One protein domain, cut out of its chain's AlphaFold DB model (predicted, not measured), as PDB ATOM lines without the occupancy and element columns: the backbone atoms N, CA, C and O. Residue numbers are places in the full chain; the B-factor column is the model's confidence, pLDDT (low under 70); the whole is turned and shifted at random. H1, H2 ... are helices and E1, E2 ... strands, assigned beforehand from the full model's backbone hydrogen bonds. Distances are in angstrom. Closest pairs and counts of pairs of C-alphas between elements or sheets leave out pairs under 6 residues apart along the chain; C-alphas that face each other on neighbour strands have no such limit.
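AT A GLANCE: This is residues 23 to 63 and 71 to 162 of the 167 residues of an uncharacterized protein of Aquimarina amphilecti (UniProt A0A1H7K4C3). Look for a small sandwich of two sheets that are partly face to face, their strands crossed at 39 degrees: the long strand E1 runs through the larger sheet with E3 on one side and E6 and E7 on the other, and the hairpin E4 and E5 with E2 makes the smaller sheet. The short helix H2 only grazes the larger sheet, and H1 is far out, where residues 81 to 86 stick out. The printed part has 133 residues, in the order E1 E2 H1 E3 E4 E5 E6 H2 E7; the class is mixed, helices and strands, with 54 residues, under half, in named elements. The larger sheet is branched and mixed, while the other runs E2 E4 E5, all antiparallel. The whole is compact, with a radius of gyration of the C-alphas of 14.9 A and spans of 45 by 31 by 29 A.

IN THESE COORDINATES: Find C-alpha 26 at (-16.823, -18.656, -24.791); from there E1, residues 26 to 35, runs 30.2 A to C-alpha 35 at (2.716, -17.639, -1.792). Its neighbours are E3, residues 96 to 101, 17.0 A; E6, residues 136 to 138; and E7, residues 157 to 161, whose last C-alpha is at (4.154, -21.172, -5.286). The other sheet holds E2, residues 45 to 50, 15.1 A; E4, residues 110 to 115, 16.7 A; and E5, residues 127 to 130. H1 is residues 77 to 83 and H2 is residues 149 to 155.

HOW THE PARTS SIT: Start at E1, whose pairing is staggered. E3 is antiparallel beside residues 26 to 31, with N 29 and O 98 2.9 A apart. On the other side, E6 is antiparallel, with N 28 and O 137 at 2.9 A, and E7 is parallel, with N 159 and O 32 at 2.8 A. In the second sheet, the inner strand E4 is antiparallel to both E2 and E5: N 46 of E2 and O 114 of E4 are 2.8 A apart, and N 111 of E4 and O 129 of E5 are 2.8 A apart, both within hydrogen-bond range. Between the sheets, the closest C-alphas of E2 and E3 are those of Ile 47 and Tyr 96, 7.8 A. H2 grazes the branched sheet with residues 152 to 155; its closest C-alpha to E6 is Met 155, 7.0 A from that of Thr 136. H1 is not on either sheet. Every O i to N i+4 pair is within hydrogen-bond range in H2; in H1 it is 1 of 3, beside 2 of 4 O i to N i+3 pairs.

THE WHOLE: The C-alphas of Lys 121 and Glu 142 are the farthest apart, 46.2 A. Residues 64 to 70 are not printed, and C-alphas 63 and 71 are 15.1 A apart across the cut. The links H1 to E3 and E4 to E5 are long. Look for pLDDT under 70 at residues 59 to 63, 77 to 91, 103 to 104, 118 to 122 and 141 to 144.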
ATOM      1  N   TRP A  23     -21.714 -14.327 -25.582       75.31
ATOM      2  CA  TRP A  23     -20.613 -15.167 -25.121       75.31
ATOM      3  C   TRP A  23     -20.772 -16.629 -25.547       75.31
ATOM      4  O   TRP A  23     -20.241 -17.527 -24.884       75.31
ATOM      5  N   ASP A  24     -21.524 -16.888 -26.619       76.75
ATOM      6  CA  ASP A  24     -21.641 -18.222 -27.199       76.75
ATOM      7  C   ASP A  24     -20.251 -18.816 -27.444       76.75
ATOM      8  O   ASP A  24     -19.313 -18.137 -27.868       76.75
ATOM      9  N   LEU A  25     -20.108 -20.101 -27.107       79.38
ATOM     10  CA  LEU A  25     -18.855 -20.856 -27.215       79.38
ATOM     11  C   LEU A  25     -17.666 -20.242 -26.456       79.38
ATOM     12  O   LEU A  25     -16.535 -20.676 -26.656       79.38
ATOM     13  N   SER A  26     -17.887 -19.259 -25.583       83.56
ATOM     14  CA  SER A  26     -16.823 -18.656 -24.791       83.56
ATOM     15  C   SER A  26     -16.717 -19.332 -23.435       83.56
ATOM     16  O   SER A  26     -17.713 -19.589 -22.752       83.56
ATOM     17  N   SER A  27     -15.487 -19.602 -23.019       85.69
ATOM     18  CA  SER A  27     -15.191 -20.228 -21.739       85.69
ATOM     19  C   SER A  27     -14.185 -19.419 -20.938       85.69
ATOM     20  O   SER A  27     -13.366 -18.687 -21.489       85.69
ATOM     21  N   ILE A  28     -14.262 -19.554 -19.617       87.50
ATOM     22  CA  ILE A  28     -13.399 -18.857 -18.671       87.50
ATOM     23  C   ILE A  28     -12.666 -19.844 -17.767       87.50
ATOM     24  O   ILE A  28     -13.226 -20.853 -17.327       87.50
ATOM     25  N   VAL A  29     -11.407 -19.518 -17.480       91.62
ATOM     26  CA  VAL A  29     -10.559 -20.199 -16.501       91.62
ATOM     27  C   VAL A  29     -10.004 -19.158 -15.539       91.62
ATOM     28  O   VAL A  29      -9.551 -18.088 -15.952       91.62
ATOM     29  N   ILE A  30     -10.032 -19.482 -14.248       92.75
ATOM     30  CA  ILE A  30      -9.584 -18.597 -13.172       92.75
ATOM     31  C   ILE A  30      -8.487 -19.297 -12.374       92.75
ATOM     32  O   ILE A  30      -8.657 -20.436 -11.932       92.75
ATOM     33  N   VAL A  31      -7.385 -18.592 -12.144       95.12
ATOM     34  CA  VAL A  31      -6.238 -19.072 -11.370       95.12
ATOM     35  C   VAL A  31      -6.000 -18.131 -10.190       95.12
ATOM     36  O   VAL A  31      -5.801 -16.932 -10.374       95.12
ATOM     37  N   ASP A  32      -6.014 -18.671  -8.971       94.56
ATOM     38  CA  ASP A  32      -5.633 -17.948  -7.750       94.56
ATOM     39  C   ASP A  32      -4.232 -18.420  -7.347       94.56
ATOM     40  O   ASP A  32      -4.044 -19.576  -6.950       94.56
ATOM     41  N   VAL A  33      -3.236 -17.543  -7.513       94.69
ATOM     42  CA  VAL A  33      -1.834 -17.850  -7.220       94.69
ATOM     43  C   VAL A  33      -1.391 -17.133  -5.953       94.69
ATOM     44  O   VAL A  33      -1.349 -15.901  -5.888       94.69
ATOM     45  N   ARG A  34      -1.004 -17.919  -4.947       94.25
ATOM     46  CA  ARG A  34      -0.579 -17.416  -3.637       94.25
ATOM     47  C   ARG A  34       0.781 -17.948  -3.237       94.25
ATOM     48  O   ARG A  34       1.154 -19.075  -3.567       94.25
ATOM     49  N   GLU A  35       1.500 -17.169  -2.442       93.00
ATOM     50  CA  GLU A  35       2.716 -17.639  -1.792       93.00
ATOM     51  C   GLU A  35       2.393 -18.799  -0.839       93.00
ATOM     52  O   GLU A  35       1.430 -18.751  -0.067       93.00
ATOM     53  N   PHE A  36       3.207 -19.856  -0.892       92.31
ATOM     54  CA  PHE A  36       2.996 -21.076  -0.116       92.31
ATOM     55  C   PHE A  36       2.975 -20.823   1.397       92.31
ATOM     56  O   PHE A  36       2.060 -21.292   2.064       92.31
ATOM     57  N   LYS A  37       3.939 -20.053   1.927       89.75
ATOM     58  CA  LYS A  37       4.099 -19.854   3.380       89.75
ATOM     59  C   LYS A  37       3.094 -18.869   3.975       89.75
ATOM     60  O   LYS A  37       2.522 -19.141   5.020       89.75
ATOM     61  N   ILE A  38       2.892 -17.727   3.320       91.62
ATOM     62  CA  ILE A  38       2.129 -16.602   3.894       91.62
ATOM     63  C   ILE A  38       0.774 -16.366   3.221       91.62
ATOM     64  O   ILE A  38       0.028 -15.489   3.636       91.62
ATOM     65  N   GLY A  39       0.456 -17.096   2.148       91.12
ATOM     66  CA  GLY A  39      -0.838 -16.999   1.471       91.12
ATOM     67  C   GLY A  39      -1.141 -15.664   0.790       91.12
ATOM     68  O   GLY A  39      -2.293 -15.441   0.411       91.12
ATOM     69  N   LYS A  40      -0.140 -14.796   0.609       90.88
ATOM     70  CA  LYS A  40      -0.288 -13.527  -0.109       90.88
ATOM     71  C   LYS A  40      -0.417 -13.757  -1.613       90.88
ATOM     72  O   LYS A  40       0.260 -14.627  -2.159       90.88
ATOM     73  N   THR A  41      -1.252 -12.952  -2.264       89.88
ATOM     74  CA  THR A  41      -1.358 -12.882  -3.727       89.88
ATOM     75  C   THR A  41      -0.015 -12.494  -4.335       89.88
ATOM     76  O   THR A  41       0.653 -11.578  -3.847       89.88
ATOM     77  N   ILE A  42       0.373 -13.184  -5.406       89.69
ATOM     78  CA  ILE A  42       1.593 -12.882  -6.155       89.69
ATOM     79  C   ILE A  42       1.203 -12.146  -7.438       89.69
ATOM     80  O   ILE A  42       0.465 -12.679  -8.258       89.69
ATOM     81  N   ASN A  43       1.712 -10.925  -7.602       88.25
ATOM     82  CA  ASN A  43       1.420 -10.071  -8.754       88.25
ATOM     83  C   ASN A  43       2.546 -10.114  -9.787       88.25
ATOM     84  O   ASN A  43       3.718 -10.223  -9.421       88.25
ATOM     85  N   GLY A  44       2.196  -9.899 -11.056       87.25
ATOM     86  CA  GLY A  44       3.164  -9.815 -12.156       87.25
ATOM     87  C   GLY A  44       3.700 -11.161 -12.657       87.25
ATOM     88  O   GLY A  44       4.720 -11.186 -13.333       87.25
ATOM     89  N   LEU A  45       3.035 -12.272 -12.336       91.31
ATOM     90  CA  LEU A  45       3.312 -13.571 -12.948       91.31
ATOM     91  C   LEU A  45       2.891 -13.594 -14.422       91.31
ATOM     92  O   LEU A  45       1.832 -13.075 -14.777       91.31
ATOM     93  N   LYS A  46       3.678 -14.278 -15.256       92.94
ATOM     94  CA  LYS A  46       3.276 -14.700 -16.600       92.94
ATOM     95  C   LYS A  46       2.612 -16.069 -16.487       92.94
ATOM     96  O   LYS A  46       3.268 -17.046 -16.124       92.94
ATOM     97  N   ILE A  47       1.320 -16.140 -16.791       94.88
ATOM     98  CA  ILE A  47       0.562 -17.393 -16.805       94.88
ATOM     99  C   ILE A  47       0.046 -17.617 -18.216       94.88
ATOM    100  O   ILE A  47      -0.641 -16.752 -18.757       94.88
ATOM    101  N   ILE A  48       0.384 -18.765 -18.797       94.44
ATOM    102  CA  ILE A  48       0.020 -19.110 -20.174       94.44
ATOM    103  C   ILE A  48      -0.526 -20.528 -20.258       94.44
ATOM    104  O   ILE A  48      -0.214 -21.368 -19.410       94.44
ATOM    105  N   VAL A  49      -1.331 -20.801 -21.280       93.62
ATOM    106  CA  VAL A  49      -1.795 -22.160 -21.586       93.62
ATOM    107  C   VAL A  49      -0.695 -22.918 -22.328       93.62
ATOM    108  O   VAL A  49      -0.126 -22.405 -23.288       93.62
ATOM    109  N   THR A  50      -0.415 -24.147 -21.901       94.12
ATOM    110  CA  THR A  50       0.636 -25.003 -22.462       94.12
ATOM    111  C   THR A  50       0.192 -26.449 -22.620       94.12
ATOM    112  O   THR A  50      -0.816 -26.877 -22.049       94.12
ATOM    113  N   ASP A  51       0.984 -27.228 -23.352       93.06
ATOM    114  CA  ASP A  51       0.979 -28.688 -23.253       93.06
ATOM    115  C   ASP A  51       1.592 -29.165 -21.913       93.06
ATOM    116  O   ASP A  51       1.977 -28.367 -21.048       93.06
ATOM    117  N   SER A  52       1.698 -30.485 -21.728       93.12
ATOM    118  CA  SER A  52       2.285 -31.085 -20.523       93.12
ATOM    119  C   SER A  52       3.795 -30.863 -20.378       93.12
ATOM    120  O   SER A  52       4.332 -31.088 -19.296       93.12
ATOM    121  N   LYS A  53       4.487 -30.468 -21.453       94.25
ATOM    122  CA  LYS A  53       5.932 -30.196 -21.490       94.25
ATOM    123  C   LYS A  53       6.245 -28.708 -21.276       94.25
ATOM    124  O   LYS A  53       7.402 -28.360 -21.063       94.25
ATOM    125  N   GLY A  54       5.230 -27.844 -21.279       91.88
ATOM    126  CA  GLY A  54       5.374 -26.400 -21.107       91.88
ATOM    127  C   GLY A  54       5.489 -25.622 -22.420       91.88
ATOM    128  O   GLY A  54       5.809 -24.433 -22.377       91.88
ATOM    129  N   ASN A  55       5.213 -26.255 -23.564       92.25
ATOM    130  CA  ASN A  55       5.156 -25.566 -24.852       92.25
ATOM    131  C   ASN A  55       3.852 -24.759 -24.937       92.25
ATOM    132  O   ASN A  55       2.787 -25.319 -24.649       92.25
ATOM    133  N   PRO A  56       3.904 -23.460 -25.277       91.19
ATOM    134  CA  PRO A  56       2.723 -22.609 -25.306       91.19
ATOM    135  C   PRO A  56       1.752 -23.014 -26.414       91.19
ATOM    136  O   PRO A  56       2.162 -23.378 -27.511       91.19
ATOM    137  N   TYR A  57       0.455 -22.907 -26.126       86.44
ATOM    138  CA  TYR A  57      -0.564 -22.914 -27.171       86.44
ATOM    139  C   TYR A  57      -0.718 -21.520 -27.762       86.44
ATOM    140  O   TYR A  57      -0.786 -20.529 -27.025       86.44
ATOM    141  N   GLU A  58      -0.846 -21.489 -29.081       78.00
ATOM    142  CA  GLU A  58      -1.071 -20.269 -29.833       78.00
ATOM    143  C   GLU A  58      -2.563 -19.903 -29.912       78.00
ATOM    144  O   GLU A  58      -3.453 -20.754 -29.857       78.00
ATOM    145  N   ASN A  59      -2.830 -18.606 -29.985       69.06
ATOM    146  CA  ASN A  59      -4.119 -17.994 -30.199       69.06
ATOM    147  C   ASN A  59      -4.258 -17.746 -31.698       69.06
ATOM    148  O   ASN A  59      -3.748 -16.754 -32.210       69.06
ATOM    149  N   GLU A  60      -4.982 -18.628 -32.378       62.31
ATOM    150  CA  GLU A  60      -5.227 -18.555 -33.824       62.31
ATOM    151  C   GLU A  60      -5.890 -17.231 -34.264       62.31
ATOM    152  O   GLU A  60      -5.891 -16.905 -35.444       62.31
ATOM    153  N   SER A  61      -6.454 -16.446 -33.331       56.59
ATOM    154  CA  SER A  61      -7.112 -15.163 -33.618       56.59
ATOM    155  C   SER A  61      -6.193 -13.932 -33.584       56.59
ATOM    156  O   SER A  61      -6.629 -12.863 -34.009       56.59
ATOM    157  N   TYR A  62      -4.959 -14.028 -33.077       47.56
ATOM    158  CA  TYR A  62      -3.996 -12.918 -33.117       47.56
ATOM    159  C   TYR A  62      -3.010 -13.147 -34.269       47.56
ATOM    160  O   TYR A  62      -2.140 -14.003 -34.184       47.56
ATOM    161  N   GLY A  63      -3.186 -12.407 -35.366       41.38
ATOM    162  CA  GLY A  63      -2.336 -12.498 -36.556       41.38
ATOM    163  C   GLY A  63      -0.912 -11.967 -36.340       41.38
ATOM    164  O   GLY A  63      -0.719 -11.032 -35.568       41.38
ATOM    165  N   VAL A  71      -2.446 -16.009 -23.001       89.88
ATOM    166  CA  VAL A  71      -1.991 -15.406 -21.733       89.88
ATOM    167  C   VAL A  71      -3.159 -15.030 -20.815       89.88
ATOM    168  O   VAL A  71      -4.136 -14.417 -21.238       89.88
ATOM    169  N   PHE A  72      -3.041 -15.346 -19.524       91.62
ATOM    170  CA  PHE A  72      -3.998 -14.897 -18.512       91.62
ATOM    171  C   PHE A  72      -3.725 -13.448 -18.099       91.62
ATOM    172  O   PHE A  72      -2.584 -13.057 -17.851       91.62
ATOM    173  N   THR A  73      -4.794 -12.680 -17.903       89.06
ATOM    174  CA  THR A  73      -4.730 -11.305 -17.400       89.06
ATOM    175  C   THR A  73      -4.996 -11.271 -15.899       89.06
ATOM    176  O   THR A  73      -5.934 -11.907 -15.416       89.06
ATOM    177  N   GLN A  74      -4.196 -10.513 -15.144       88.00
ATOM    178  CA  GLN A  74      -4.431 -10.336 -13.713       88.00
ATOM    179  C   GLN A  74      -5.599  -9.370 -13.457       88.00
ATOM    180  O   GLN A  74      -5.607  -8.239 -13.942       88.00
ATOM    181  N   ASN A  75      -6.563  -9.803 -12.653       82.88
ATOM    182  CA  ASN A  75      -7.705  -9.014 -12.224       82.88
ATOM    183  C   ASN A  75      -7.353  -8.214 -10.962       82.88
ATOM    184  O   ASN A  75      -7.325  -8.763  -9.865       82.88
ATOM    185  N   ILE A  76      -7.053  -6.924 -11.114       74.62
ATOM    186  CA  ILE A  76      -6.678  -6.019 -10.013       74.62
ATOM    187  C   ILE A  76      -7.769  -4.963  -9.775       74.62
ATOM    188  O   ILE A  76      -8.356  -4.461 -10.734       74.62
ATOM    189  N   ASP A  77      -8.013  -4.592  -8.511       60.09
ATOM    190  CA  ASP A  77      -9.122  -3.722  -8.048       60.09
ATOM    191  C   ASP A  77      -9.411  -2.470  -8.896       60.09
ATOM    192  O   ASP A  77     -10.571  -2.101  -9.090       60.09
ATOM    193  N   LYS A  78      -8.382  -1.826  -9.464       51.84
ATOM    194  CA  LYS A  78      -8.547  -0.629 -10.315       51.84
ATOM    195  C   LYS A  78      -9.343  -0.892 -11.605       51.84
ATOM    196  O   LYS A  78      -9.926   0.039 -12.154       51.84
ATOM    197  N   ILE A  79      -9.371  -2.132 -12.094       53.19
ATOM    198  CA  ILE A  79     -10.141  -2.547 -13.280       53.19
ATOM    199  C   ILE A  79     -11.593  -2.876 -12.896       53.19
ATOM    200  O   ILE A  79     -12.509  -2.626 -13.678       53.19
ATOM    201  N   ILE A  80     -11.804  -3.382 -11.677       53.62
ATOM    202  CA  ILE A  80     -13.106  -3.817 -11.157       53.62
ATOM    203  C   ILE A  80     -14.035  -2.618 -10.913       53.62
ATOM    204  O   ILE A  80     -15.184  -2.637 -11.349       53.62
ATOM    205  N   GLN A  81     -13.534  -1.535 -10.307       47.81
ATOM    206  CA  GLN A  81     -14.353  -0.349 -10.003       47.81
ATOM    207  C   GLN A  81     -14.883   0.383 -11.248       47.81
ATOM    208  O   GLN A  81     -15.930   1.018 -11.185       47.81
ATOM    209  N   LYS A  82     -14.202   0.273 -12.397       48.38
ATOM    210  CA  LYS A  82     -14.621   0.923 -13.653       48.38
ATOM    211  C   LYS A  82     -15.669   0.130 -14.445       48.38
ATOM    212  O   LYS A  82     -16.197   0.647 -15.422       48.38
ATOM    213  N   ARG A  83     -15.944  -1.124 -14.063       51.28
ATOM    214  CA  ARG A  83     -16.785  -2.076 -14.812       51.28
ATOM    215  C   ARG A  83     -18.013  -2.539 -14.019       51.28
ATOM    216  O   ARG A  83     -18.509  -3.633 -14.255       51.28
ATOM    217  N   SER A  84     -18.520  -1.708 -13.107       48.03
ATOM    218  CA  SER A  84     -19.665  -2.000 -12.224       48.03
ATOM    219  C   SER A  84     -20.978  -2.375 -12.936       48.03
ATOM    220  O   SER A  84     -21.894  -2.867 -12.287       48.03
ATOM    221  N   SER A  85     -21.078  -2.211 -14.259       51.28
ATOM    222  CA  SER A  85     -22.194  -2.716 -15.073       51.28
ATOM    223  C   SER A  85     -22.088  -4.208 -15.423       51.28
ATOM    224  O   SER A  85     -23.072  -4.820 -15.831       51.28
ATOM    225  N   PHE A  86     -20.921  -4.829 -15.236       53.62
ATOM    226  CA  PHE A  86     -20.664  -6.229 -15.558       53.62
ATOM    227  C   PHE A  86     -20.794  -7.134 -14.325       53.62
ATOM    228  O   PHE A  86     -19.861  -7.846 -13.956       53.62
ATOM    229  N   ASN A  87     -21.993  -7.206 -13.741       53.75
ATOM    230  CA  ASN A  87     -22.353  -8.239 -12.748       53.75
ATOM    231  C   ASN A  87     -22.259  -9.685 -13.302       53.75
ATOM    232  O   ASN A  87     -22.538 -10.656 -12.602       53.75
ATOM    233  N   GLN A  88     -21.878  -9.834 -14.573       57.88
ATOM    234  CA  GLN A  88     -21.786 -11.082 -15.324       57.88
ATOM    235  C   GLN A  88     -20.368 -11.673 -15.378       57.88
ATOM    236  O   GLN A  88     -20.165 -12.647 -16.095       57.88
ATOM    237  N   PHE A  89     -19.383 -11.123 -14.657       67.06
ATOM    238  CA  PHE A  89     -18.017 -11.659 -14.648       67.06
ATOM    239  C   PHE A  89     -17.486 -11.893 -13.232       67.06
ATOM    240  O   PHE A  89     -17.846 -11.163 -12.309       67.06
ATOM    241  N   PRO A  90     -16.621 -12.907 -13.032       66.50
ATOM    242  CA  PRO A  90     -16.083 -13.229 -11.716       66.50
ATOM    243  C   PRO A  90     -15.250 -12.073 -11.162       66.50
ATOM    244  O   PRO A  90     -14.174 -11.751 -11.670       66.50
ATOM    245  N   LEU A  91     -15.713 -11.500 -10.055       69.06
ATOM    246  CA  LEU A  91     -14.975 -10.507  -9.287       69.06
ATOM    247  C   LEU A  91     -14.083 -11.223  -8.268       69.06
ATOM    248  O   LEU A  91     -14.416 -11.308  -7.091       69.06
ATOM    249  N   CYS A  92     -12.949 -11.777  -8.706       76.00
ATOM    250  CA  CYS A  92     -11.918 -12.212  -7.761       76.00
ATOM    251  C   CYS A  92     -10.655 -11.365  -7.890       76.00
ATOM    252  O   CYS A  92      -9.954 -11.398  -8.904       76.00
ATOM    253  N   ASN A  93     -10.418 -10.558  -6.857       81.12
ATOM    254  CA  ASN A  93      -9.292  -9.642  -6.778       81.12
ATOM    255  C   ASN A  93      -7.970 -10.411  -6.646       81.12
ATOM    256  O   ASN A  93      -7.854 -11.353  -5.860       81.12
ATOM    257  N   GLY A  94      -6.974 -10.010  -7.428       84.94
ATOM    258  CA  GLY A  94      -5.640 -10.595  -7.460       84.94
ATOM    259  C   GLY A  94      -5.518 -11.887  -8.270       84.94
ATOM    260  O   GLY A  94      -4.396 -12.320  -8.536       84.94
ATOM    261  N   CYS A  95      -6.635 -12.484  -8.687       90.38
ATOM    262  CA  CYS A  95      -6.652 -13.667  -9.539       90.38
ATOM    263  C   CYS A  95      -6.174 -13.374 -10.960       90.38
ATOM    264  O   CYS A  95      -6.168 -12.236 -11.418       90.38
ATOM    265  N   TYR A  96      -5.893 -14.437 -11.700       92.12
ATOM    266  CA  TYR A  96      -5.612 -14.411 -13.125       92.12
ATOM    267  C   TYR A  96      -6.766 -15.046 -13.893       92.12
ATOM    268  O   TYR A  96      -7.250 -16.115 -13.518       92.12
ATOM    269  N   ILE A  97      -7.207 -14.392 -14.962       90.12
ATOM    270  CA  ILE A  97      -8.374 -14.782 -15.749       90.12
ATOM    271  C   ILE A  97      -7.963 -14.941 -17.208       90.12
ATOM    272  O   ILE A  97      -7.285 -14.083 -17.771       90.12
ATOM    273  N   LEU A  98      -8.409 -16.033 -17.820       89.00
ATOM    274  CA  LEU A  98      -8.364 -16.238 -19.260       89.00
ATOM    275  C   LEU A  98      -9.786 -16.480 -19.758       89.00
ATOM    276  O   LEU A  98     -10.484 -17.341 -19.222       89.00
ATOM    277  N   ILE A  99     -10.182 -15.736 -20.788       86.00
ATOM    278  CA  ILE A  99     -11.406 -15.968 -21.552       86.00
ATOM    279  C   ILE A  99     -10.982 -16.406 -22.948       86.00
ATOM    280  O   ILE A  99     -10.168 -15.734 -23.578       86.00
ATOM    281  N   VAL A 100     -11.515 -17.530 -23.417       83.12
ATOM    282  CA  VAL A 100     -11.244 -18.061 -24.757       83.12
ATOM    283  C   VAL A 100     -12.567 -18.257 -25.475       83.12
ATOM    284  O   VAL A 100     -13.474 -18.883 -24.926       83.12
ATOM    285  N   SER A 101     -12.658 -17.727 -26.691       78.19
ATOM    286  CA  SER A 101     -13.769 -17.989 -27.602       78.19
ATOM    287  C   SER A 101     -13.493 -19.257 -28.413       78.19
ATOM    288  O   SER A 101     -12.357 -19.507 -28.817       78.19
ATOM    289  N   GLY A 102     -14.528 -20.062 -28.644       71.19
ATOM    290  CA  GLY A 102     -14.483 -21.235 -29.512       71.19
ATOM    291  C   GLY A 102     -14.555 -22.575 -28.777       71.19
ATOM    292  O   GLY A 102     -14.453 -22.683 -27.559       71.19
ATOM    293  N   LYS A 103     -14.709 -23.654 -29.555       60.25
ATOM    294  CA  LYS A 103     -14.926 -25.032 -29.064       60.25
ATOM    295  C   LYS A 103     -13.680 -25.689 -28.441       60.25
ATOM    296  O   LYS A 103     -13.661 -26.902 -28.230       60.25
ATOM    297  N   GLY A 104     -12.626 -24.922 -28.167       64.06
ATOM    298  CA  GLY A 104     -11.370 -25.436 -27.635       64.06
ATOM    299  C   GLY A 104     -11.558 -26.078 -26.258       64.06
ATOM    300  O   GLY A 104     -11.986 -25.430 -25.304       64.06
ATOM    301  N   LYS A 105     -11.192 -27.355 -26.128       74.25
ATOM    302  CA  LYS A 105     -11.252 -28.095 -24.859       74.25
ATOM    303  C   LYS A 105     -10.129 -27.666 -23.910       74.25
ATOM    304  O   LYS A 105      -9.132 -28.365 -23.742       74.25
ATOM    305  N   LEU A 106     -10.275 -26.506 -23.264       81.62
ATOM    306  CA  LEU A 106      -9.289 -26.013 -22.287       81.62
ATOM    307  C   LEU A 106      -9.016 -27.019 -21.157       81.62
ATOM    308  O   LEU A 106      -7.899 -27.078 -20.658       81.62
ATOM    309  N   TYR A 107      -9.998 -27.846 -20.796       80.56
ATOM    310  CA  TYR A 107      -9.882 -28.857 -19.742       80.56
ATOM    311  C   TYR A 107      -8.930 -30.027 -20.051       80.56
ATOM    312  O   TYR A 107      -8.700 -30.869 -19.186       80.56
ATOM    313  N   GLU A 108      -8.397 -30.124 -21.268       83.94
ATOM    314  CA  GLU A 108      -7.373 -31.118 -21.624       83.94
ATOM    315  C   GLU A 108      -5.958 -30.514 -21.588       83.94
ATOM    316  O   GLU A 108      -4.971 -31.245 -21.669       83.94
ATOM    317  N   LYS A 109      -5.848 -29.190 -21.410       92.38
ATOM    318  CA  LYS A 109      -4.594 -28.432 -21.465       92.38
ATOM    319  C   LYS A 109      -3.981 -28.211 -20.077       92.38
ATOM    320  O   LYS A 109      -4.559 -28.545 -19.037       92.38
ATOM    321  N   PHE A 110      -2.793 -27.621 -20.058       95.88
ATOM    322  CA  PHE A 110      -2.081 -27.225 -18.850       95.88
ATOM    323  C   PHE A 110      -1.941 -25.703 -18.791       95.88
ATOM    324  O   PHE A 110      -2.077 -25.006 -19.793       95.88
ATOM    325  N   ILE A 111      -1.684 -25.183 -17.596       96.44
ATOM    326  CA  ILE A 111      -1.213 -23.816 -17.391       96.44
ATOM    327  C   ILE A 111       0.219 -23.860 -16.892       96.44
ATOM    328  O   ILE A 111       0.547 -24.661 -16.016       96.44
ATOM    329  N   MET A 112       1.048 -22.964 -17.406       96.75
ATOM    330  CA  MET A 112       2.397 -22.739 -16.918       96.75
ATOM    331  C   MET A 112       2.468 -21.366 -16.265       96.75
ATOM    332  O   MET A 112       2.144 -20.354 -16.881       96.75
ATOM    333  N   ILE A 113       2.903 -21.348 -15.012       95.88
ATOM    334  CA  ILE A 113       3.012 -20.153 -14.182       95.88
ATOM    335  C   ILE A 113       4.492 -19.852 -14.008       95.88
ATOM    336  O   ILE A 113       5.221 -20.658 -13.426       95.88
ATOM    337  N   LYS A 114       4.928 -18.704 -14.525       92.88
ATOM    338  CA  LYS A 114       6.309 -18.227 -14.479       92.88
ATOM    339  C   LYS A 114       6.376 -16.887 -13.768       92.88
ATOM    340  O   LYS A 114       5.587 -15.981 -14.033       92.88
ATOM    341  N   ASP A 115       7.370 -16.750 -12.908       89.25
ATOM    342  CA  ASP A 115       7.769 -15.452 -12.394       89.25
ATOM    343  C   ASP A 115       8.682 -14.764 -13.411       89.25
ATOM    344  O   ASP A 115       9.774 -15.250 -13.709       89.25
ATOM    345  N   THR A 116       8.212 -13.657 -13.979       81.38
ATOM    346  CA  THR A 116       8.968 -12.822 -14.923       81.38
ATOM    347  C   THR A 116       9.477 -11.539 -14.272       81.38
ATOM    348  O   THR A 116      10.066 -10.692 -14.945       81.38
ATOM    349  N   THR A 117       9.278 -11.364 -12.961       70.81
ATOM    350  CA  THR A 117       9.692 -10.149 -12.259       70.81
ATOM    351  C   THR A 117      11.189 -10.179 -11.942       70.81
ATOM    352  O   THR A 117      11.622 -10.475 -10.838       70.81
ATOM    353  N   ILE A 118      12.003  -9.796 -12.930       60.09
ATOM    354  CA  ILE A 118      13.472  -9.690 -12.811       60.09
ATOM    355  C   ILE A 118      13.882  -8.688 -11.709       60.09
ATOM    356  O   ILE A 118      14.930  -8.824 -11.091       60.09
ATOM    357  N   LYS A 119      13.041  -7.682 -11.423       56.03
ATOM    358  CA  LYS A 119      13.361  -6.564 -10.514       56.03
ATOM    359  C   LYS A 119      13.050  -6.807  -9.030       56.03
ATOM    360  O   LYS A 119      13.361  -5.946  -8.209       56.03
ATOM    361  N   LYS A 120      12.405  -7.916  -8.649       59.09
ATOM    362  CA  LYS A 120      12.036  -8.185  -7.247       59.09
ATOM    363  C   LYS A 120      12.979  -9.234  -6.655       59.09
ATOM    364  O   LYS A 120      13.166 -10.283  -7.247       59.09
ATOM    365  N   LYS A 121      13.497  -8.995  -5.440       59.50
ATOM    366  CA  LYS A 121      14.335  -9.932  -4.646       59.50
ATOM    367  C   LYS A 121      13.638 -11.261  -4.272       59.50
ATOM    368  O   LYS A 121      14.098 -11.980  -3.391       59.50
ATOM    369  N   GLN A 122      12.478 -11.555  -4.850       63.78
ATOM    370  CA  GLN A 122      11.704 -12.760  -4.596       63.78
ATOM    371  C   GLN A 122      11.440 -13.414  -5.941       63.78
ATOM    372  O   GLN A 122      10.689 -12.865  -6.738       63.78
ATOM    373  N   HIS A 123      12.064 -14.568  -6.161       84.50
ATOM    374  CA  HIS A 123      11.814 -15.397  -7.329       84.50
ATOM    375  C   HIS A 123      10.961 -16.587  -6.922       84.50
ATOM    376  O   HIS A 123      11.280 -17.267  -5.945       84.50
ATOM    377  N   PHE A 124       9.893 -16.859  -7.659       90.50
ATOM    378  CA  PHE A 124       9.058 -18.040  -7.446       90.50
ATOM    379  C   PHE A 124       9.402 -19.169  -8.420       90.50
ATOM    380  O   PHE A 124       9.884 -18.946  -9.533       90.50
ATOM    381  N   GLU A 125       9.186 -20.409  -7.984       91.75
ATOM    382  CA  GLU A 125       9.322 -21.594  -8.833       91.75
ATOM    383  C   GLU A 125       8.322 -21.567  -9.997       91.75
ATOM    384  O   GLU A 125       7.170 -21.153  -9.839       91.75
ATOM    385  N   THR A 126       8.752 -22.063 -11.161       93.94
ATOM    386  CA  THR A 126       7.844 -22.318 -12.283       93.94
ATOM    387  C   THR A 126       6.988 -23.533 -11.964       93.94
ATOM    388  O   THR A 126       7.503 -24.548 -11.495       93.94
ATOM    389  N   LYS A 127       5.689 -23.469 -12.264       96.00
ATOM    390  CA  LYS A 127       4.783 -24.600 -12.050       96.00
ATOM    391  C   LYS A 127       3.894 -24.841 -13.256       96.00
ATOM    392  O   LYS A 127       3.338 -23.892 -13.803       96.00
ATOM    393  N   ILE A 128       3.735 -26.111 -13.618       96.81
ATOM    394  CA  ILE A 128       2.801 -26.566 -14.648       96.81
ATOM    395  C   ILE A 128       1.648 -27.303 -13.960       96.81
ATOM    396  O   ILE A 128       1.875 -28.155 -13.099       96.81
ATOM    397  N   VAL A 129       0.407 -26.946 -14.289       96.56
ATOM    398  CA  VAL A 129      -0.801 -27.491 -13.650       96.56
ATOM    399  C   VAL A 129      -1.825 -27.870 -14.712       96.56
ATOM    400  O   VAL A 129      -2.134 -27.068 -15.584       96.56
ATOM    401  N   LYS A 130      -2.383 -29.083 -14.629       96.06
ATOM    402  CA  LYS A 130      -3.450 -29.528 -15.534       96.06
ATOM    403  C   LYS A 130      -4.758 -28.794 -15.231       96.06
ATOM    404  O   LYS A 130      -5.193 -28.775 -14.077       96.06
ATOM    405  N   ILE A 131      -5.403 -28.249 -16.257       94.88
ATOM    406  CA  ILE A 131      -6.767 -27.719 -16.162       94.88
ATOM    407  C   ILE A 131      -7.711 -28.923 -16.083       94.88
ATOM    408  O   ILE A 131      -7.569 -29.867 -16.849       94.88
ATOM    409  N   LYS A 132      -8.653 -28.943 -15.137       93.50
ATOM    410  CA  LYS A 132      -9.671 -30.007 -15.050       93.50
ATOM    411  C   LYS A 132     -11.003 -29.508 -15.613       93.50
ATOM    412  O   LYS A 132     -11.224 -28.300 -15.600       93.50
ATOM    413  N   PRO A 133     -11.942 -30.396 -15.993       90.81
ATOM    414  CA  PRO A 133     -13.265 -29.985 -16.479       90.81
ATOM    415  C   PRO A 133     -13.984 -29.005 -15.547       90.81
ATOM    416  O   PRO A 133     -14.505 -27.994 -15.995       90.81
ATOM    417  N   LYS A 134     -13.902 -29.228 -14.230       91.50
ATOM    418  CA  LYS A 134     -14.476 -28.326 -13.218       91.50
ATOM    419  C   LYS A 134     -13.868 -26.916 -13.184       91.50
ATOM    420  O   LYS A 134     -14.428 -26.042 -12.536       91.50
ATOM    421  N   ASN A 135     -12.695 -26.717 -13.790       92.38
ATOM    422  CA  ASN A 135     -11.984 -25.441 -13.812       92.38
ATOM    423  C   ASN A 135     -12.329 -24.571 -15.023       92.38
ATOM    424  O   ASN A 135     -11.870 -23.432 -15.102       92.38
ATOM    425  N   THR A 136     -13.113 -25.104 -15.957       89.56
ATOM    426  CA  THR A 136     -13.573 -24.398 -17.146       89.56
ATOM    427  C   THR A 136     -15.073 -24.188 -17.037       89.56
ATOM    428  O   THR A 136     -15.813 -25.108 -16.698       89.56
ATOM    429  N   GLN A 137     -15.528 -22.977 -17.340       87.31
ATOM    430  CA  GLN A 137     -16.939 -22.631 -17.266       87.31
ATOM    431  C   GLN A 137     -17.367 -21.879 -18.528       87.31
ATOM    432  O   GLN A 137     -16.670 -20.966 -18.954       87.31
ATOM    433  N   SER A 138     -18.502 -22.261 -19.124       85.06
ATOM    434  CA  SER A 138     -19.158 -21.472 -20.178       85.06
ATOM    435  C   SER A 138     -19.566 -20.112 -19.619       85.06
ATOM    436  O   SER A 138     -20.157 -20.056 -18.533       85.06
ATOM    437  N   LEU A 139     -19.258 -19.051 -20.362       80.62
ATOM    438  CA  LEU A 139     -19.720 -17.694 -20.077       80.62
ATOM    439  C   LEU A 139     -21.175 -17.494 -20.483       80.62
ATOM    440  O   LEU A 139     -21.880 -16.734 -19.825       80.62
ATOM    441  N   CYS A 140     -21.644 -18.204 -21.511       78.38
ATOM    442  CA  CYS A 140     -23.055 -18.184 -21.822       78.38
ATOM    443  C   CYS A 140     -23.848 -19.067 -20.856       78.38
ATOM    444  O   CYS A 140     -23.731 -20.299 -20.898       78.38
ATOM    445  N   ARG A 141     -24.638 -18.426 -19.988       69.88
ATOM    446  CA  ARG A 141     -25.585 -19.059 -19.069       69.88
ATOM    447  C   ARG A 141     -26.762 -18.143 -18.765       69.88
ATOM    448  O   ARG A 141     -26.619 -16.927 -18.738       69.88
ATOM    449  N   GLU A 142     -27.884 -18.770 -18.435       64.31
ATOM    450  CA  GLU A 142     -29.131 -18.103 -18.043       64.31
ATOM    451  C   GLU A 142     -29.052 -17.427 -16.661       64.31
ATOM    452  O   GLU A 142     -29.810 -16.501 -16.390       64.31
ATOM    453  N   SER A 143     -28.131 -17.853 -15.781       65.88
ATOM    454  CA  SER A 143     -28.011 -17.336 -14.408       65.88
ATOM    455  C   SER A 143     -26.615 -16.783 -14.071       65.88
ATOM    456  O   SER A 143     -25.595 -17.383 -14.443       65.88
ATOM    457  N   PRO A 144     -26.529 -15.660 -13.322       67.62
ATOM    458  CA  PRO A 144     -25.263 -15.070 -12.901       67.62
ATOM    459  C   PRO A 144     -24.652 -15.878 -11.747       67.62
ATOM    460  O   PRO A 144     -24.871 -15.608 -10.572       67.62
ATOM    461  N   ILE A 145     -23.841 -16.878 -12.084       72.19
ATOM    462  CA  ILE A 145     -23.106 -17.712 -11.109       72.19
ATOM    463  C   ILE A 145     -21.913 -16.991 -10.463       72.19
ATOM    464  O   ILE A 145     -21.292 -17.504  -9.535       72.19
ATOM    465  N   TRP A 146     -21.568 -15.807 -10.970       74.44
ATOM    466  CA  TRP A 146     -20.347 -15.079 -10.627       74.44
ATOM    467  C   TRP A 146     -20.400 -14.371  -9.276       74.44
ATOM    468  O   TRP A 146     -19.352 -14.024  -8.741       74.44
ATOM    469  N   SER A 147     -21.592 -14.197  -8.704       72.44
ATOM    470  CA  SER A 147     -21.786 -13.715  -7.333       72.44
ATOM    471  C   SER A 147     -21.705 -14.835  -6.286       72.44
ATOM    472  O   SER A 147     -21.618 -14.556  -5.092       72.44
ATOM    473  N   ASN A 148     -21.708 -16.108  -6.703       80.50
ATOM    474  CA  ASN A 148     -21.644 -17.248  -5.794       80.50
ATOM    475  C   ASN A 148     -20.183 -17.607  -5.466       80.50
ATOM    476  O   ASN A 148     -19.480 -18.255  -6.249       80.50
ATOM    477  N   ASN A 149     -19.733 -17.224  -4.271       80.88
ATOM    478  CA  ASN A 149     -18.365 -17.468  -3.812       80.88
ATOM    479  C   ASN A 149     -17.997 -18.957  -3.735       80.88
ATOM    480  O   ASN A 149     -16.865 -19.317  -4.063       80.88
ATOM    481  N   ASP A 150     -18.926 -19.834  -3.353       85.56
ATOM    482  CA  ASP A 150     -18.667 -21.276  -3.278       85.56
ATOM    483  C   ASP A 150     -18.448 -21.872  -4.663       85.56
ATOM    484  O   ASP A 150     -17.549 -22.695  -4.867       85.56
ATOM    485  N   PHE A 151     -19.240 -21.422  -5.635       84.88
ATOM    486  CA  PHE A 151     -19.067 -21.787  -7.031       84.88
ATOM    487  C   PHE A 151     -17.698 -21.326  -7.550       84.88
ATOM    488  O   PHE A 151     -16.921 -22.146  -8.053       84.88
ATOM    489  N   LEU A 152     -17.348 -20.051  -7.333       83.44
ATOM    490  CA  LEU A 152     -16.037 -19.505  -7.697       83.44
ATOM    491  C   LEU A 152     -14.888 -20.292  -7.050       83.44
ATOM    492  O   LEU A 152     -13.889 -20.600  -7.699       83.44
ATOM    493  N   ASN A 153     -15.012 -20.639  -5.770       86.94
ATOM    494  CA  ASN A 153     -13.994 -21.393  -5.038       86.94
ATOM    495  C   ASN A 153     -13.792 -22.806  -5.600       86.94
ATOM    496  O   ASN A 153     -12.653 -23.273  -5.661       86.94
ATOM    497  N   LYS A 154     -14.864 -23.465  -6.058       88.94
ATOM    498  CA  LYS A 154     -14.801 -24.805  -6.664       88.94
ATOM    499  C   LYS A 154     -14.187 -24.799  -8.065       88.94
ATOM    500  O   LYS A 154     -13.477 -25.750  -8.405       88.94
ATOM    501  N   MET A 155     -14.441 -23.754  -8.855       89.56
ATOM    502  CA  MET A 155     -13.909 -23.651 -10.220       89.56
ATOM    503  C   MET A 155     -12.466 -23.137 -10.276       89.56
ATOM    504  O   MET A 155     -11.730 -23.480 -11.200       89.56
ATOM    505  N   LYS A 156     -12.020 -22.343  -9.297       92.25
ATOM    506  CA  LYS A 156     -10.665 -21.775  -9.290       92.25
ATOM    507  C   LYS A 156      -9.579 -22.855  -9.272       92.25
ATOM    508  O   LYS A 156      -9.634 -23.825  -8.512       92.25
ATOM    509  N   ILE A 157      -8.535 -22.643 -10.068       95.38
ATOM    510  CA  ILE A 157      -7.277 -23.380  -9.946       95.38
ATOM    511  C   ILE A 157      -6.448 -22.680  -8.871       95.38
ATOM    512  O   ILE A 157      -5.844 -21.638  -9.113       95.38
ATOM    513  N   ASN A 158      -6.439 -23.246  -7.666       95.50
ATOM    514  CA  ASN A 158      -5.651 -22.718  -6.557       95.50
ATOM    515  C   ASN A 158      -4.211 -23.221  -6.658       95.50
ATOM    516  O   ASN A 158      -3.957 -24.425  -6.570       95.50
ATOM    517  N   VAL A 159      -3.259 -22.303  -6.806       96.38
ATOM    518  CA  VAL A 159      -1.840 -22.630  -6.917       96.38
ATOM    519  C   VAL A 159      -1.054 -21.963  -5.803       96.38
ATOM    520  O   VAL A 159      -1.072 -20.750  -5.627       96.38
ATOM    521  N   ARG A 160      -0.310 -22.782  -5.057       95.81
ATOM    522  CA  ARG A 160       0.692 -22.307  -4.107       95.81
ATOM    523  C   ARG A 160       2.078 -22.391  -4.734       95.81
ATOM    524  O   ARG A 160       2.480 -23.485  -5.147       95.81
ATOM    525  N   LEU A 161       2.775 -21.258  -4.801       94.31
ATOM    526  CA  LEU A 161       4.154 -21.172  -5.286       94.31
ATOM    527  C   LEU A 161       5.134 -21.036  -4.126       94.31
ATOM    528  O   LEU A 161       4.903 -20.282  -3.176       94.31
ATOM    529  N   LYS A 162       6.245 -21.766  -4.221       92.94
ATOM    530  CA  LYS A 162       7.384 -21.628  -3.319       92.94
ATOM    531  C   LYS A 162       8.356 -20.596  -3.883       92.94
ATOM    532  O   LYS A 162       8.457 -20.421  -5.098       92.94
TER     533      LYS A 162